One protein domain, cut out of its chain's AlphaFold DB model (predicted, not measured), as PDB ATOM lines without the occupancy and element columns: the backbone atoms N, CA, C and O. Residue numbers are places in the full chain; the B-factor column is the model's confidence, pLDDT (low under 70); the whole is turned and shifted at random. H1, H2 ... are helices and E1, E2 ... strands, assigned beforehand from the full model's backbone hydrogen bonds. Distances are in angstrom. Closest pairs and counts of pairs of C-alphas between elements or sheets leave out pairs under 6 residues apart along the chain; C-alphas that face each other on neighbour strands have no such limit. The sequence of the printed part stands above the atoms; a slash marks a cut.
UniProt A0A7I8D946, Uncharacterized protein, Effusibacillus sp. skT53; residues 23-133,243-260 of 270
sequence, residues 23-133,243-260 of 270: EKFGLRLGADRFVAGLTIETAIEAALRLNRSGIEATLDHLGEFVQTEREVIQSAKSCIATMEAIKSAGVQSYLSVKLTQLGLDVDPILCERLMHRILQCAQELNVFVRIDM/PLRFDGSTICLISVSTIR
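What this domain is: This is residues 23 to 133 and 243 to 260 of the 270 residues of an uncharacterized protein of Effusibacillus sp. skT53 (UniProt A0A7I8D946). A strongly twisted sheet of four strands is covered on one face by three helices, making two layers; H2 and H3 lie side by side, with H1 over the E1 and E4 end. The printed part has 129 residues, with three named helices and four named strands in the order H1, E1, H2, E2, H3, E3, E4 along the chain; the class is mixed, helices and strands. The sheet is mixed, in the order E3, E2, E1, E4. The whole is compact, with a radius of gyration of the C-alphas of 14.5 A and spans of 40 by 35 by 24 A.

Where its parts are: The strands are E1, residues 56 to 61, 17.0 A; E2, 93 to 97, 13.4 A; E3, 129 to 131; and E4, 252 to 259, 22.1 A, ending at C-alpha 259 (139.546, 205.047, 155.821). The helices are H1, 40 to 51, 16.1 A, beginning at C-alpha 40 (149.740, 184.015, 163.854); H2, 69 to 88, 28.7 A; and H3, 108 to 125, 25.5 A.

How they stand to each other: E1 and E4 are antiparallel, with N 257 and O 56 at 2.8 A. E2 is parallel to E1, N 96 to O 59 at 2.8 A, and to E3, N 130 to O 95 at 2.8 A. E1, H2, E2 and E2, H3, E3 are strand-helix-strand units, parallel neighbour strands joined through a helix, with right-handed crossovers. H1 runs along E1 at a height over the sheet of 8.6 A, H2 along E2 at 9.4 A. H2 touches H3, closest C-alphas Ile 80 and Ile 118 at 6.1 A, at a shallow tilt of 12 degrees, the same way. Residues 40 to 44 of H1 touch residues 82 to 86 of H2, closest C-alphas Ile 40 and Thr 82 at 6.2 A. H1 and H3 are apart. In H1, H2 and H3 every O i to N i+4 pair is within hydrogen-bond range.

The domain as a whole: The farthest C-alphas, Thr 68 and Arg 260, are 42.5 A apart. Residues 134 to 242 are not printed; C-alphas 133 and 243 are 22.0 A apart. No link printed whole is long. The pLDDT is under 70 in residues 23 to 38, 62 to 65 and 243 to 260.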
ATOM      1  N   GLU A  23     151.672 174.322 148.629       51.09
ATOM      2  CA  GLU A  23     151.820 174.982 149.934       51.09
ATOM      3  C   GLU A  23     153.292 175.248 150.266       51.09
ATOM      4  O   GLU A  23     153.627 176.300 150.800       51.09
ATOM      5  N   LYS A  24     154.194 174.325 149.908       48.00
ATOM      6  CA  LYS A  24     155.635 174.449 150.178       48.00
ATOM      7  C   LYS A  24     156.380 175.317 149.156       48.00
ATOM      8  O   LYS A  24     157.352 175.980 149.511       48.00
ATOM      9  N   PHE A  25     155.954 175.309 147.892       47.44
ATOM     10  CA  PHE A  25     156.638 175.985 146.782       47.44
ATOM     11  C   PHE A  25     155.813 177.090 146.109       47.44
ATOM     12  O   PHE A  25     156.393 177.951 145.458       47.44
ATOM     13  N   GLY A  26     154.488 177.116 146.266       44.25
ATOM     14  CA  GLY A  26     153.605 178.133 145.677       44.25
ATOM     15  C   GLY A  26     153.793 179.521 146.286       44.25
ATOM     16  O   GLY A  26     153.710 180.511 145.563       44.25
ATOM     17  N   LEU A  27     154.154 179.583 147.570       46.06
ATOM     18  CA  LEU A  27     154.668 180.778 148.256       46.06
ATOM     19  C   LEU A  27     155.814 181.415 147.455       46.06
ATOM     20  O   LEU A  27     155.643 182.478 146.852       46.06
ATOM     21  N   ARG A  28     156.892 180.644 147.247       45.59
ATOM     22  CA  ARG A  28     158.061 181.027 146.431       45.59
ATOM     23  C   ARG A  28     157.749 181.329 144.959       45.59
ATOM     24  O   ARG A  28     158.547 181.987 144.298       45.59
ATOM     25  N   LEU A  29     156.615 180.859 144.435       39.31
ATOM     26  CA  LEU A  29     156.158 181.102 143.061       39.31
ATOM     27  C   LEU A  29     155.188 182.294 142.947       39.31
ATOM     28  O   LEU A  29     154.549 182.474 141.912       39.31
ATOM     29  N   GLY A  30     155.103 183.137 143.981       37.56
ATOM     30  CA  GLY A  30     154.363 184.398 143.952       37.56
ATOM     31  C   GLY A  30     153.075 184.407 144.770       37.56
ATOM     32  O   GLY A  30     152.393 185.433 144.759       37.56
ATOM     33  N   ALA A  31     152.752 183.333 145.502       41.06
ATOM     34  CA  ALA A  31     151.663 183.359 146.477       41.06
ATOM     35  C   ALA A  31     152.013 184.195 147.719       41.06
ATOM     36  O   ALA A  31     151.091 184.728 148.324       41.06
ATOM     37  N   ASP A  32     153.300 184.436 148.023       44.75
ATOM     38  CA  ASP A  32     153.751 185.358 149.093       44.75
ATOM     39  C   ASP A  32     153.123 186.747 148.970       44.75
ATOM     40  O   ASP A  32     152.914 187.435 149.963       44.75
ATOM     41  N   ARG A  33     152.776 187.135 147.733       42.06
ATOM     42  CA  ARG A  33     152.014 188.346 147.442       42.06
ATOM     43  C   ARG A  33     150.691 188.354 148.178       42.06
ATOM     44  O   ARG A  33     150.369 189.336 148.802       42.06
ATOM     45  N   PHE A  34     149.914 187.293 148.182       46.41
ATOM     46  CA  PHE A  34     148.566 187.365 148.745       46.41
ATOM     47  C   PHE A  34     148.524 186.963 150.222       46.41
ATOM     48  O   PHE A  34     147.509 187.162 150.873       46.41
ATOM     49  N   VAL A  35     149.635 186.469 150.765       53.38
ATOM     50  CA  VAL A  35     149.708 185.798 152.060       53.38
ATOM     51  C   VAL A  35     150.621 186.560 153.016       53.38
ATOM     52  O   VAL A  35     151.805 186.733 152.760       53.38
ATOM     53  N   ALA A  36     150.071 186.989 154.145       50.28
ATOM     54  CA  ALA A  36     150.740 187.755 155.189       50.28
ATOM     55  C   ALA A  36     151.912 187.027 155.853       50.28
ATOM     56  O   ALA A  36     152.824 187.663 156.374       50.28
ATOM     57  N   GLY A  37     151.870 185.706 155.846       53.53
ATOM     58  CA  GLY A  37     152.750 184.867 156.623       53.53
ATOM     59  C   GLY A  37     151.972 183.669 157.103       53.53
ATOM     60  O   GLY A  37     150.791 183.508 156.756       53.53
ATOM     61  N   LEU A  38     152.681 182.805 157.821       59.91
ATOM     62  CA  LEU A  38     152.177 181.495 158.086       59.91
ATOM     63  C   LEU A  38     152.193 180.914 159.485       59.91
ATOM     64  O   LEU A  38     151.975 179.737 159.757       59.91
ATOM     65  N   THR A  39     152.296 181.832 160.402       76.06
ATOM     66  CA  THR A  39     151.878 181.641 161.769       76.06
ATOM     67  C   THR A  39     151.108 182.888 162.176       76.06
ATOM     68  O   THR A  39     151.152 183.909 161.475       76.06
ATOM     69  N   ILE A  40     150.418 182.833 163.312       84.00
ATOM     70  CA  ILE A  40     149.740 184.015 163.854       84.00
ATOM     71  C   ILE A  40     150.758 185.150 164.038       84.00
ATOM     72  O   ILE A  40     150.485 186.283 163.662       84.00
ATOM     73  N   GLU A  41     151.970 184.841 164.499       83.19
ATOM     74  CA  GLU A  41     153.046 185.811 164.724       83.19
ATOM     75  C   GLU A  41     153.429 186.545 163.433       83.19
ATOM     76  O   GLU A  41     153.429 187.774 163.387       83.19
ATOM     77  N   THR A  42     153.679 185.812 162.346       80.38
ATOM     78  CA  THR A  42     154.028 186.440 161.057       80.38
ATOM     79  C   THR A  42     152.877 187.271 160.472       80.38
ATOM     80  O   THR A  42     153.116 188.329 159.882       80.38
ATOM     81  N   ALA A  43     151.623 186.846 160.672       81.75
ATOM     82  CA  ALA A  43     150.446 187.607 160.262       81.75
ATOM     83  C   ALA A  43     150.312 188.913 161.067       81.75
ATOM     84  O   ALA A  43     150.030 189.969 160.497       81.75
ATOM     85  N   ILE A  44     150.596 188.861 162.370       87.38
ATOM     86  CA  ILE A  44     150.645 190.022 163.264       87.38
ATOM     87  C   ILE A  44     151.750 190.994 162.844       87.38
ATOM     88  O   ILE A  44     151.495 192.190 162.717       87.38
ATOM     89  N   GLU A  45     152.957 190.513 162.538       87.50
ATOM     90  CA  GLU A  45     154.038 191.367 162.032       87.50
ATOM     91  C   GLU A  45     153.668 192.071 160.720       87.50
ATOM     92  O   GLU A  45     154.012 193.238 160.500       87.50
ATOM     93  N   ALA A  46     152.958 191.368 159.837       83.06
ATOM     94  CA  ALA A  46     152.481 191.927 158.582       83.06
ATOM     95  C   ALA A  46     151.412 192.995 158.794       83.06
ATOM     96  O   ALA A  46     151.499 194.069 158.191       83.06
ATOM     97  N   ALA A  47     150.465 192.746 159.695       84.62
ATOM     98  CA  ALA A  47     149.466 193.729 160.078       84.62
ATOM     99  C   ALA A  47     150.111 194.964 160.732       84.62
ATOM    100  O   ALA A  47     149.788 196.086 160.354       84.62
ATOM    101  N   LEU A  48     151.116 194.793 161.600       87.94
ATOM    102  CA  LEU A  48     151.873 195.905 162.190       87.94
ATOM    103  C   LEU A  48     152.593 196.759 161.138       87.94
ATOM    104  O   LEU A  48     152.615 197.987 161.245       87.94
ATOM    105  N   ARG A  49     153.180 196.143 160.102       85.94
ATOM    106  CA  ARG A  49     153.792 196.884 158.981       85.94
ATOM    107  C   ARG A  49     152.771 197.756 158.249       85.94
ATOM    108  O   ARG A  49     153.091 198.892 157.899       85.94
ATOM    109  N   LEU A  50     151.559 197.246 158.046       79.50
ATOM    110  CA  LEU A  50     150.467 197.998 157.428       79.50
ATOM    111  C   LEU A  50     149.965 199.110 158.354       79.50
ATOM    112  O   LEU A  50     149.867 200.255 157.921       79.50
ATOM    113  N   ASN A  51     149.770 198.825 159.643       84.19
ATOM    114  CA  ASN A  51     149.353 199.826 160.627       84.19
ATOM    115  C   ASN A  51     150.332 201.007 160.700       84.19
ATOM    116  O   ASN A  51     149.895 202.153 160.744       84.19
ATOM    117  N   ARG A  52     151.650 200.757 160.609       85.81
ATOM    118  CA  ARG A  52     152.672 201.823 160.518       85.81
ATOM    119  C   ARG A  52     152.515 202.732 159.297       85.81
ATOM    120  O   ARG A  52     153.020 203.847 159.307       85.81
ATOM    121  N   SER A  53     151.817 202.267 158.267       78.88
ATOM    122  CA  SER A  53     151.494 203.035 157.061       78.88
ATOM    123  C   SER A  53     150.093 203.667 157.117       78.88
ATOM    124  O   SER A  53     149.600 204.130 156.094       78.88
ATOM    125  N   GLY A  54     149.434 203.669 158.286       76.44
ATOM    126  CA  GLY A  54     148.073 204.191 158.464       76.44
ATOM    127  C   GLY A  54     146.983 203.272 157.909       76.44
ATOM    128  O   GLY A  54     145.897 203.731 157.563       76.44
ATOM    129  N   ILE A  55     147.288 201.983 157.766       73.69
ATOM    130  CA  ILE A  55     146.423 201.005 157.116       73.69
ATOM    131  C   ILE A  55     145.935 199.975 158.138       73.69
ATOM    132  O   ILE A  55     146.752 199.296 158.762       73.69
ATOM    133  N   GLU A  56     144.620 199.796 158.259       76.12
ATOM    134  CA  GLU A  56     144.030 198.730 159.076       76.12
ATOM    135  C   GLU A  56     144.001 197.399 158.317       76.12
ATOM    136  O   GLU A  56     143.768 197.346 157.105       76.12
ATOM    137  N   ALA A  57     144.212 196.304 159.041       78.50
ATOM    138  CA  ALA A  57     144.198 194.955 158.488       78.50
ATOM    139  C   ALA A  57     142.941 194.186 158.916       78.50
ATOM    140  O   ALA A  57     142.284 194.504 159.902       78.50
ATOM    141  N   THR A  58     142.605 193.135 158.179       83.44
ATOM    142  CA  THR A  58     141.812 192.024 158.708       83.44
ATOM    143  C   THR A  58     142.618 190.754 158.559       83.44
ATOM    144  O   THR A  58     143.239 190.553 157.515       83.44
ATOM    145  N   LEU A  59     142.602 189.914 159.588       85.56
ATOM    146  CA  LEU A  59     143.215 188.593 159.557       85.56
ATOM    147  C   LEU A  59     142.146 187.548 159.252       85.56
ATOM    148  O   LEU A  59     141.045 187.604 159.799       85.56
ATOM    149  N   ASP A  60     142.476 186.617 158.368       82.44
ATOM    150  CA  ASP A  60     141.639 185.486 157.966       82.44
ATOM    151  C   ASP A  60     142.510 184.229 157.922       82.44
ATOM    152  O   ASP A  60     143.615 184.254 157.363       82.44
ATOM    153  N   HIS A  61     142.013 183.137 158.503       76.62
ATOM    154  CA  HIS A  61     142.682 181.840 158.454       76.62
ATOM    155  C   HIS A  61     142.331 181.138 157.149       76.62
ATOM    156  O   HIS A  61     141.185 180.732 156.934       76.62
ATOM    157  N   LEU A  62     143.321 180.901 156.287       66.38
ATOM    158  CA  LEU A  62     143.100 179.991 155.167       66.38
ATOM    159  C   LEU A  62     143.246 178.546 155.640       66.38
ATOM    160  O   LEU A  62     144.342 177.995 155.715       66.38
ATOM    161  N   GLY A  63     142.108 177.937 155.956       58.50
ATOM    162  CA  GLY A  63     141.988 176.520 156.269       58.50
ATOM    163  C   GLY A  63     141.576 175.672 155.065       58.50
ATOM    164  O   GLY A  63     140.949 176.149 154.117       58.50
ATOM    165  N   GLU A  64     141.920 174.386 155.127       53.09
ATOM    166  CA  GLU A  64     141.346 173.347 154.271       53.09
ATOM    167  C   GLU A  64     139.837 173.185 154.553       53.09
ATOM    168  O   GLU A  64     139.346 173.633 155.587       53.09
ATOM    169  N   PHE A  65     139.094 172.530 153.652       63.72
ATOM    170  CA  PHE A  65     137.717 172.105 153.932       63.72
ATOM    171  C   PHE A  65     137.705 171.261 155.215       63.72
ATOM    172  O   PHE A  65     138.251 170.158 155.212       63.72
ATOM    173  N   VAL A  66     137.125 171.781 156.298       79.06
ATOM    174  CA  VAL A  66     136.950 171.031 157.547       79.06
ATOM    175  C   VAL A  66     135.875 169.969 157.342       79.06
ATOM    176  O   VAL A  66     134.817 170.244 156.785       79.06
ATOM    177  N   GLN A  67     136.163 168.736 157.752       83.06
ATOM    178  CA  GLN A  67     135.263 167.593 157.545       83.06
ATOM    179  C   GLN A  67     134.933 166.871 158.848       83.06
ATOM    180  O   GLN A  67     134.046 166.021 158.881       83.06
ATOM    181  N   THR A  68     135.650 167.189 159.925       88.50
ATOM    182  CA  THR A  68     135.474 166.549 161.226       88.50
ATOM    183  C   THR A  68     135.228 167.577 162.321       88.50
ATOM    184  O   THR A  68     135.779 168.678 162.302       88.50
ATOM    185  N   GLU A  69     134.462 167.190 163.341       92.88
ATOM    186  CA  GLU A  69     134.242 168.005 164.543       92.88
ATOM    187  C   GLU A  69     135.567 168.462 165.182       92.88
ATOM    188  O   GLU A  69     135.701 169.604 165.621       92.88
ATOM    189  N   ARG A  70     136.589 167.597 165.187       91.31
ATOM    190  CA  ARG A  70     137.909 167.927 165.733       91.31
ATOM    191  C   ARG A  70     138.575 169.083 164.982       91.31
ATOM    192  O   ARG A  70     139.155 169.959 165.621       91.31
ATOM    193  N   GLU A  71     138.517 169.075 163.652       88.38
ATOM    194  CA  GLU A  71     139.069 170.147 162.814       88.38
ATOM    195  C   GLU A  71     138.293 171.451 163.002       88.38
ATOM    196  O   GLU A  71     138.902 172.506 163.164       88.38
ATOM    197  N   VAL A  72     136.963 171.368 163.079       90.75
ATOM    198  CA  VAL A  72     136.077 172.504 163.358       90.75
ATOM    199  C   VAL A  72     136.413 173.159 164.707       90.75
ATOM    200  O   VAL A  72     136.609 174.373 164.792       90.75
ATOM    201  N   ILE A  73     136.575 172.363 165.770       93.38
ATOM    202  CA  ILE A  73     136.975 172.865 167.093       93.38
ATOM    203  C   ILE A  73     138.370 173.501 167.041       93.38
ATOM    204  O   ILE A  73     138.611 174.517 167.695       93.38
ATOM    205  N   GLN A  74     139.300 172.916 166.281       90.06
ATOM    206  CA  GLN A  74     140.642 173.474 166.128       90.06
ATOM    207  C   GLN A  74     140.622 174.811 165.376       90.06
ATOM    208  O   GLN A  74     141.317 175.737 165.785       90.06
ATOM    209  N   SER A  75     139.789 174.938 164.343       89.12
ATOM    210  CA  SER A  75     139.573 176.183 163.596       89.12
ATOM    211  C   SER A  75     139.072 177.309 164.510       89.12
ATOM    212  O   SER A  75     139.653 178.396 164.550       89.12
ATOM    213  N   ALA A  76     138.077 177.023 165.357       93.19
ATOM    214  CA  ALA A  76     137.583 177.989 166.338       93.19
ATOM    215  C   ALA A  76     138.646 178.392 167.379       93.19
ATOM    216  O   ALA A  76     138.729 179.560 167.760       93.19
ATOM    217  N   LYS A  77     139.500 177.453 167.817       93.06
ATOM    218  CA  LYS A  77     140.638 177.769 168.701       93.06
ATOM    219  C   LYS A  77     141.643 178.701 168.025       93.06
ATOM    220  O   LYS A  77     142.099 179.643 168.664       93.06
ATOM    221  N   SER A  78     141.957 178.474 166.750       90.31
ATOM    222  CA  SER A  78     142.846 179.354 165.981       90.31
ATOM    223  C   SER A  78     142.272 180.766 165.834       90.31
ATOM    224  O   SER A  78     143.013 181.742 165.964       90.31
ATOM    225  N   CYS A  79     140.954 180.889 165.636       93.44
ATOM    226  CA  CYS A  79     140.257 182.178 165.621       93.44
ATOM    227  C   CYS A  79     140.455 182.943 166.939       93.44
ATOM    228  O   CYS A  79     140.875 184.098 166.923       93.44
ATOM    229  N   ILE A  80     140.218 182.280 168.077       95.94
ATOM    230  CA  ILE A  80     140.397 182.865 169.416       95.94
ATOM    231  C   ILE A  80     141.853 183.289 169.645       95.94
ATOM    232  O   ILE A  80     142.103 184.457 169.934       95.94
ATOM    233  N   ALA A  81     142.814 182.391 169.403       94.00
ATOM    234  CA  ALA A  81     144.241 182.684 169.566       94.00
ATOM    235  C   ALA A  81     144.703 183.875 168.707       94.00
ATOM    236  O   ALA A  81     145.586 184.639 169.088       94.00
ATOM    237  N   THR A  82     144.084 184.071 167.541       92.19
ATOM    238  CA  THR A  82     144.396 185.207 166.667       92.19
ATOM    239  C   THR A  82     143.871 186.518 167.224       92.19
ATOM    240  O   THR A  82     144.580 187.516 167.166       92.19
ATOM    241  N   MET A  83     142.667 186.537 167.800       95.38
ATOM    242  CA  MET A  83     142.150 187.740 168.463       95.38
ATOM    243  C   MET A  83     142.977 188.097 169.700       95.38
ATOM    244  O   MET A  83     143.285 189.270 169.909       95.38
ATOM    245  N   GLU A  84     143.396 187.096 170.479       96.19
ATOM    246  CA  GLU A  84     144.310 187.288 171.611       96.19
ATOM    247  C   GLU A  84     145.636 187.908 171.147       96.19
ATOM    248  O   GLU A  84     146.115 188.870 171.748       96.19
ATOM    249  N   ALA A  85     146.196 187.426 170.034       94.12
ATOM    250  CA  ALA A  85     147.418 187.975 169.458       94.12
ATOM    251  C   ALA A  85     147.235 189.400 168.906       94.12
ATOM    252  O   ALA A  85     148.090 190.251 169.154       94.12
ATOM    253  N   ILE A  86     146.116 189.690 168.222       91.31
ATOM    254  CA  ILE A  86     145.753 191.048 167.767       91.31
ATOM    255  C   ILE A  86     145.761 192.003 168.962       91.31
ATOM    256  O   ILE A  86     146.403 193.055 168.913       91.31
ATOM    257  N   LYS A  87     145.088 191.612 170.051       95.38
ATOM    258  CA  LYS A  87     144.981 192.422 171.263       95.38
ATOM    259  C   LYS A  87     146.331 192.613 171.949       95.38
ATOM    260  O   LYS A  87     146.687 193.742 172.274       95.38
ATOM    261  N   SER A  88     147.073 191.526 172.153       96.19
ATOM    262  CA  SER A  88     148.363 191.520 172.852       96.19
ATOM    263  C   SER A  88     149.412 192.377 172.138       96.19
ATOM    264  O   SER A  88     150.122 193.155 172.772       96.19
ATOM    265  N   ALA A  89     149.465 192.304 170.806       94.25
ATOM    266  CA  ALA A  89     150.402 193.081 170.001       94.25
ATOM    267  C   ALA A  89     149.925 194.516 169.692       94.25
ATOM    268  O   ALA A  89     150.655 195.268 169.048       94.25
ATOM    269  N   GLY A  90     148.721 194.910 170.130       92.50
ATOM    270  CA  GLY A  90     148.169 196.251 169.898       92.50
ATOM    271  C   GLY A  90     147.900 196.566 168.421       92.50
ATOM    272  O   GLY A  90     147.957 197.729 168.013       92.50
ATOM    273  N   VAL A  91     147.641 195.538 167.611       88.56
ATOM    274  CA  VAL A  91     147.422 195.670 166.166       88.56
ATOM    275  C   VAL A  91     146.047 196.275 165.900       88.56
ATOM    276  O   VAL A  91     145.045 195.812 166.437       88.56
ATOM    277  N   GLN A  92     145.983 197.260 165.006       86.25
ATOM    278  CA  GLN A  92     144.728 197.750 164.440       86.25
ATOM    279  C   GLN A  92     144.261 196.767 163.363       86.25
ATOM    280  O   GLN A  92     144.586 196.890 162.173       86.25
ATOM    281  N   SER A  93     143.577 195.719 163.818       88.12
ATOM    282  CA  SER A  93     143.046 194.660 162.974       88.12
ATOM    283  C   SER A  93     141.782 194.050 163.563       88.12
ATOM    284  O   SER A  93     141.519 194.140 164.759       88.12
ATOM    285  N   TYR A  94     141.027 193.369 162.711       90.00
ATOM    286  CA  TYR A  94     139.889 192.541 163.098       90.00
ATOM    287  C   TYR A  94     139.985 191.137 162.493       90.00
ATOM    288  O   TYR A  94     140.888 190.862 161.696       90.00
ATOM    289  N   LEU A  95     139.085 190.239 162.900       93.12
ATOM    290  CA  LEU A  95     139.044 188.853 162.432       93.12
ATOM    291  C   LEU A  95     137.948 188.674 161.368       93.12
ATOM    292  O   LEU A  95     136.809 189.079 161.581       93.12
ATOM    293  N   SER A  96     138.271 188.031 160.248       93.25
ATOM    294  CA  SER A  96     137.299 187.476 159.296       93.25
ATOM    295  C   SER A  96     137.170 185.969 159.539       93.25
ATOM    296  O   SER A  96     138.171 185.292 159.765       93.25
ATOM    297  N   VAL A  97     135.945 185.442 159.496       94.88
ATOM    298  CA  VAL A  97     135.652 184.006 159.648       94.88
ATOM    299  C   VAL A  97     134.722 183.518 158.543       94.88
ATOM    300  O   VAL A  97     133.875 184.270 158.063       94.88
ATOM    301  N   LYS A  98     134.849 182.244 158.167       94.31
ATOM    302  CA  LYS A  98     133.929 181.536 157.261       94.31
ATOM    303  C   LYS A  98     133.183 180.470 158.050       94.31
ATOM    304  O   LYS A  98     133.791 179.766 158.855       94.31
ATOM    305  N   LEU A  99     131.873 180.360 157.856       96.56
ATOM    306  CA  LEU A  99     131.053 179.466 158.672       96.56
ATOM    307  C   LEU A  99     131.294 177.998 158.320       96.56
ATOM    308  O   LEU A  99     131.267 177.156 159.215       96.56
ATOM    309  N   THR A 100     131.619 177.677 157.066       93.94
ATOM    310  CA  THR A 100     132.000 176.305 156.689       93.94
ATOM    311  C   THR A 100     133.231 175.834 157.463       93.94
ATOM    312  O   THR A 100     133.221 174.725 157.988       93.94
ATOM    313  N   GLN A 101     134.235 176.698 157.669       91.75
ATOM    314  CA  GLN A 101     135.413 176.416 158.508       91.75
ATOM    315  C   GLN A 101     135.082 176.238 159.996       91.75
ATOM    316  O   GLN A 101     135.878 175.667 160.743       91.75
ATOM    317  N   LEU A 102     133.925 176.736 160.429       94.69
ATOM    318  CA  LEU A 102     133.396 176.584 161.782       94.69
ATOM    319  C   LEU A 102     132.331 175.485 161.866       94.69
ATOM    320  O   LEU A 102     131.719 175.306 162.915       94.69
ATOM    321  N   GLY A 103     132.173 174.697 160.801       94.44
ATOM    322  CA  GLY A 103     131.364 173.488 160.796       94.44
ATOM    323  C   GLY A 103     129.940 173.669 160.299       94.44
ATOM    324  O   GLY A 103     129.128 172.801 160.592       94.44
ATOM    325  N   LEU A 104     129.621 174.727 159.544       96.31
ATOM    326  CA  LEU A 104     128.281 174.898 158.962       96.31
ATOM    327  C   LEU A 104     127.817 173.660 158.170       96.31
ATOM    328  O   LEU A 104     126.669 173.257 158.306       96.31
ATOM    329  N   ASP A 105     128.723 173.020 157.424       94.38
ATOM    330  CA  ASP A 105     128.438 171.799 156.647       94.38
ATOM    331  C   ASP A 105     128.536 170.498 157.453       94.38
ATOM    332  O   ASP A 105     128.121 169.439 156.984       94.38
ATOM    333  N   VAL A 106     129.131 170.555 158.647       93.75
ATOM    334  CA  VAL A 106     129.407 169.377 159.481       93.75
ATOM    335  C   VAL A 106     128.317 169.215 160.535       93.75
ATOM    336  O   VAL A 106     127.689 168.167 160.634       93.75
ATOM    337  N   ASP A 107     128.102 170.266 161.320       96.50
ATOM    338  CA  ASP A 107     127.093 170.353 162.367       96.50
ATOM    339  C   ASP A 107     126.752 171.843 162.592       96.50
ATOM    340  O   ASP A 107     127.495 172.558 163.277       96.50
ATOM    341  N   PRO A 108     125.623 172.334 162.041       96.38
ATOM    342  CA  PRO A 108     125.185 173.717 162.219       96.38
ATOM    343  C   PRO A 108     125.029 174.144 163.688       96.38
ATOM    344  O   PRO A 108     125.282 175.303 164.014       96.38
ATOM    345  N   ILE A 109     124.672 173.217 164.587       97.81
ATOM    346  CA  ILE A 109     124.510 173.497 166.022       97.81
ATOM    347  C   ILE A 109     125.885 173.702 166.669       97.81
ATOM    348  O   ILE A 109     126.078 174.604 167.489       97.81
ATOM    349  N   LEU A 110     126.875 172.885 166.292       97.50
ATOM    350  CA  LEU A 110     128.265 173.099 166.695       97.50
ATOM    351  C   LEU A 110     128.796 174.435 166.159       97.50
ATOM    352  O   LEU A 110     129.432 175.163 166.923       97.50
ATOM    353  N   CYS A 111     128.513 174.773 164.899       98.12
ATOM    354  CA  CYS A 111     128.914 176.042 164.287       98.12
ATOM    355  C   CYS A 111     128.377 177.247 165.069       98.12
ATOM    356  O   CYS A 111     129.147 178.128 165.457       98.12
ATOM    357  N   GLU A 112     127.079 177.262 165.378       98.62
ATOM    358  CA  GLU A 112     126.456 178.299 166.203       98.62
ATOM    359  C   GLU A 112     127.113 178.393 167.591       98.62
ATOM    360  O   GLU A 112     127.521 179.474 168.030       98.62
ATOM    361  N   ARG A 113     127.303 177.254 168.273       98.56
ATOM    362  CA  ARG A 113     127.950 177.204 169.593       98.56
ATOM    363  C   ARG A 113     129.376 177.756 169.561       98.56
ATOM    364  O   ARG A 113     129.790 178.443 170.496       98.56
ATOM    365  N   LEU A 114     130.148 177.453 168.519       98.38
ATOM    366  CA  LEU A 114     131.510 177.961 168.362       98.38
ATOM    367  C   LEU A 114     131.528 179.451 168.028       98.38
ATOM    368  O   LEU A 114     132.333 180.175 168.611       98.38
ATOM    369  N   MET A 115     130.604 179.930 167.191       98.62
ATOM    370  CA  MET A 115     130.437 181.363 166.936       98.62
ATOM    371  C   MET A 115     130.117 182.138 168.214       98.62
ATOM    372  O   MET A 115     130.724 183.180 168.454       98.62
ATOM    373  N   HIS A 116     129.249 181.615 169.086       98.69
ATOM    374  CA  HIS A 116     129.000 182.225 170.395       98.69
ATOM    375  C   HIS A 116     130.276 182.357 171.236       98.69
ATOM    376  O   HIS A 116     130.503 183.412 171.830       98.69
ATOM    377  N   ARG A 117     131.125 181.321 171.266       98.56
ATOM    378  CA  ARG A 117     132.399 181.346 172.008       98.56
ATOM    379  C   ARG A 117     133.391 182.346 171.420       98.56
ATOM    380  O   ARG A 117     134.029 183.076 172.172       98.56
ATOM    381  N   ILE A 118     133.505 182.390 170.091       98.50
ATOM    382  CA  ILE A 118     134.358 183.355 169.387       98.50
ATOM    383  C   ILE A 118     133.900 184.780 169.715       98.50
ATOM    384  O   ILE A 118     134.712 185.599 170.121       98.50
ATOM    385  N   LEU A 119     132.601 185.072 169.613       98.69
ATOM    386  CA  LEU A 119     132.077 186.424 169.832       98.69
ATOM    387  C   LEU A 119     132.114 186.870 171.299       98.69
ATOM    388  O   LEU A 119     132.303 188.053 171.560       98.69
ATOM    389  N   GLN A 120     131.984 185.945 172.253       98.56
ATOM    390  CA  GLN A 120     132.221 186.240 173.673       98.56
ATOM    391  C   GLN A 120     133.658 186.716 173.902       98.56
ATOM    392  O   GLN A 120     133.872 187.791 174.454       98.56
ATOM    393  N   CYS A 121     134.636 185.965 173.391       98.31
ATOM    394  CA  CYS A 121     136.043 186.353 173.461       98.31
ATOM    395  C   CYS A 121     136.308 187.679 172.723       98.31
ATOM    396  O   CYS A 121     137.027 188.544 173.218       98.31
ATOM    397  N   ALA A 122     135.675 187.881 171.566       97.62
ATOM    398  CA  ALA A 122     135.781 189.112 170.791       97.62
ATOM    399  C   ALA A 122     135.316 190.351 171.586       97.62
ATOM    400  O   ALA A 122     136.005 191.371 171.574       97.62
ATOM    401  N   GLN A 123     134.205 190.254 172.331       97.31
ATOM    402  CA  GLN A 123     133.738 191.322 173.227       97.31
ATOM    403  C   GLN A 123     134.733 191.608 174.356       97.31
ATOM    404  O   GLN A 123     135.057 192.767 174.603       97.31
ATOM    405  N   GLU A 124     135.249 190.563 175.010       97.62
ATOM    406  CA  GLU A 124     136.227 190.691 176.101       97.62
ATOM    407  C   GLU A 124     137.526 191.368 175.636       97.62
ATOM    408  O   GLU A 124     138.094 192.209 176.335       97.62
ATOM    409  N   LEU A 125     137.984 191.038 174.426       96.06
ATOM    410  CA  LEU A 125     139.201 191.598 173.841       96.06
ATOM    411  C   LEU A 125     138.973 192.953 173.150       96.06
ATOM    412  O   LEU A 125     139.946 193.666 172.874       96.06
ATOM    413  N   ASN A 126     137.713 193.339 172.922       94.88
ATOM    414  CA  ASN A 126     137.303 194.454 172.066       94.88
ATOM    415  C   ASN A 126     137.871 194.330 170.638       94.88
ATOM    416  O   ASN A 126     138.540 195.233 170.135       94.88
ATOM    417  N   VAL A 127     137.656 193.169 170.016       94.31
ATOM    418  CA  VAL A 127     138.050 192.863 168.634       94.31
ATOM    419  C   VAL A 127     136.791 192.630 167.807       94.31
ATOM    420  O   VAL A 127     135.893 191.906 168.217       94.31
ATOM    421  N   PHE A 128     136.717 193.235 166.624       95.31
ATOM    422  CA  PHE A 128     135.592 193.044 165.711       95.31
ATOM    423  C   PHE A 128     135.697 191.706 164.955       95.31
ATOM    424  O   PHE A 128     136.796 191.260 164.609       95.31
ATOM    425  N   VAL A 129     134.554 191.084 164.648       97.00
ATOM    426  CA  VAL A 129     134.473 189.847 163.854       97.00
ATOM    427  C   VAL A 129     133.580 190.045 162.629       97.00
ATOM    428  O   VAL A 129     132.417 190.431 162.726       97.00
ATOM    429  N   ARG A 130     134.099 189.730 161.445       97.31
ATOM    430  CA  ARG A 130     133.352 189.715 160.184       97.31
ATOM    431  C   ARG A 130     133.029 188.279 159.788       97.31
ATOM    432  O   ARG A 130     133.945 187.485 159.608       97.31
ATOM    433  N   ILE A 131     131.756 187.974 159.551       97.75
ATOM    434  CA  ILE A 131     131.375 186.757 158.828       97.75
ATOM    435  C   ILE A 131     131.527 187.021 157.327       97.75
ATOM    436  O   ILE A 131     130.824 187.863 156.756       97.75
ATOM    437  N   ASP A 132     132.462 186.317 156.694       95.25
ATOM    438  CA  ASP A 132     132.631 186.320 155.247       95.25
ATOM    439  C   ASP A 132     131.502 185.524 154.582       95.25
ATOM    440  O   ASP A 132     131.112 184.454 155.042       95.25
ATOM    441  N   MET A 133     130.985 186.051 153.473       95.56
ATOM    442  CA  MET A 133     129.929 185.397 152.709       95.56
ATOM    443  C   MET A 133     130.528 184.439 151.691       95.56
ATOM    444  O   MET A 133     131.314 184.851 150.830       95.56
ATOM    445  N   PRO A 243     149.362 193.162 148.019       31.12
ATOM    446  CA  PRO A 243     150.379 192.144 147.989       31.12
ATOM    447  C   PRO A 243     151.486 192.357 149.050       31.12
ATOM    448  O   PRO A 243     152.167 193.380 149.017       31.12
ATOM    449  N   LEU A 244     151.697 191.397 149.955       34.56
ATOM    450  CA  LEU A 244     152.776 191.335 150.955       34.56
ATOM    451  C   LEU A 244     153.944 190.448 150.442       34.56
ATOM    452  O   LEU A 244     153.919 189.995 149.308       34.56
ATOM    453  N   ARG A 245     155.060 190.277 151.155       30.64
ATOM    454  CA  ARG A 245     156.158 189.371 150.734       30.64
ATOM    455  C   ARG A 245     156.753 188.719 151.977       30.64
ATOM    456  O   ARG A 245     157.423 189.446 152.699       30.64
ATOM    457  N   PHE A 246     156.525 187.423 152.214       34.12
ATOM    458  CA  PHE A 246     157.029 186.701 153.400       34.12
ATOM    459  C   PHE A 246     157.294 185.210 153.148       34.12
ATOM    460  O   PHE A 246     156.737 184.609 152.237       34.12
ATOM    461  N   ASP A 247     158.135 184.622 153.996       29.09
ATOM    462  CA  ASP A 247     158.848 183.363 153.817       29.09
ATOM    463  C   ASP A 247     158.438 182.281 154.864       29.09
ATOM    464  O   ASP A 247     159.049 182.188 155.921       29.09
ATOM    465  N   GLY A 248     157.447 181.409 154.543       26.89
ATOM    466  CA  GLY A 248     157.289 180.020 155.090       26.89
ATOM    467  C   GLY A 248     156.016 179.580 155.891       26.89
ATOM    468  O   GLY A 248     155.839 180.092 156.978       26.89
ATOM    469  N   SER A 249     155.215 178.608 155.349       29.92
ATOM    470  CA  SER A 249     154.160 177.578 155.782       29.92
ATOM    471  C   SER A 249     152.918 177.772 156.748       29.92
ATOM    472  O   SER A 249     153.148 177.810 157.953       29.92
ATOM    473  N   THR A 250     151.629 177.756 156.225       31.81
ATOM    474  CA  THR A 250     150.202 178.178 156.701       31.81
ATOM    475  C   THR A 250     149.556 179.554 156.280       31.81
ATOM    476  O   THR A 250     149.786 180.588 156.858       31.81
ATOM    477  N   ILE A 251     148.664 179.672 155.304       27.33
ATOM    478  CA  ILE A 251     148.368 181.004 154.713       27.33
ATOM    479  C   ILE A 251     147.426 181.918 155.563       27.33
ATOM    480  O   ILE A 251     146.263 181.579 155.753       27.33
ATOM    481  N   CYS A 252     147.855 183.124 155.977       31.00
ATOM    482  CA  CYS A 252     146.959 184.217 156.423       31.00
ATOM    483  C   CYS A 252     146.749 185.253 155.305       31.00
ATOM    484  O   CYS A 252     147.727 185.764 154.769       31.00
ATOM    485  N   LEU A 253     145.511 185.613 154.950       39.03
ATOM    486  CA  LEU A 253     145.259 186.769 154.072       39.03
ATOM    487  C   LEU A 253     145.185 188.038 154.924       39.03
ATOM    488  O   LEU A 253     144.498 188.049 155.943       39.03
ATOM    489  N   ILE A 254     145.822 189.119 154.469       41.66
ATOM    490  CA  ILE A 254     145.468 190.461 154.937       41.66
ATOM    491  C   ILE A 254     144.641 191.144 153.857       41.66
ATOM    492  O   ILE A 254     145.152 191.504 152.795       41.66
ATOM    493  N   SER A 255     143.354 191.347 154.143       43.97
ATOM    494  CA  SER A 255     142.581 192.354 153.418       43.97
ATOM    495  C   SER A 255     142.748 193.685 154.144       43.97
ATOM    496  O   SER A 255     142.599 193.795 155.358       43.97
ATOM    497  N   VAL A 256     143.132 194.700 153.394       36.12
ATOM    498  CA  VAL A 256     143.549 196.006 153.887       36.12
ATOM    499  C   VAL A 256     142.377 196.955 153.818       36.12
ATOM    500  O   VAL A 256     141.929 197.219 152.714       36.12
ATOM    501  N   SER A 257     141.936 197.526 154.936       31.31
ATOM    502  CA  SER A 257     140.932 198.595 154.939       31.31
ATOM    503  C   SER A 257     141.613 199.957 155.110       31.31
ATOM    504  O   SER A 257     142.394 200.157 156.033       31.31
ATOM    505  N   THR A 258     141.339 200.898 154.205       27.20
ATOM    506  CA  THR A 258     141.758 202.305 154.344       27.20
ATOM    507  C   THR A 258     140.528 203.179 154.540       27.20
ATOM    508  O   THR A 258     139.590 203.120 153.740       27.20
ATOM    509  N   ILE A 259     140.527 203.981 155.604       29.61
ATOM    510  CA  ILE A 259     139.546 205.047 155.821       29.61
ATOM    511  C   ILE A 259     140.137 206.305 155.178       29.61
ATOM    512  O   ILE A 259     141.164 206.807 155.627       29.61
ATOM    513  N   ARG A 260     139.531 206.804 154.097       31.94
ATOM    514  CA  ARG A 260     139.894 208.119 153.547       31.94
ATOM    515  C   ARG A 260     139.002 209.177 154.191       31.94
ATOM    516  O   ARG A 260     137.849 209.311 153.803       31.94
TER     517      ARG A 260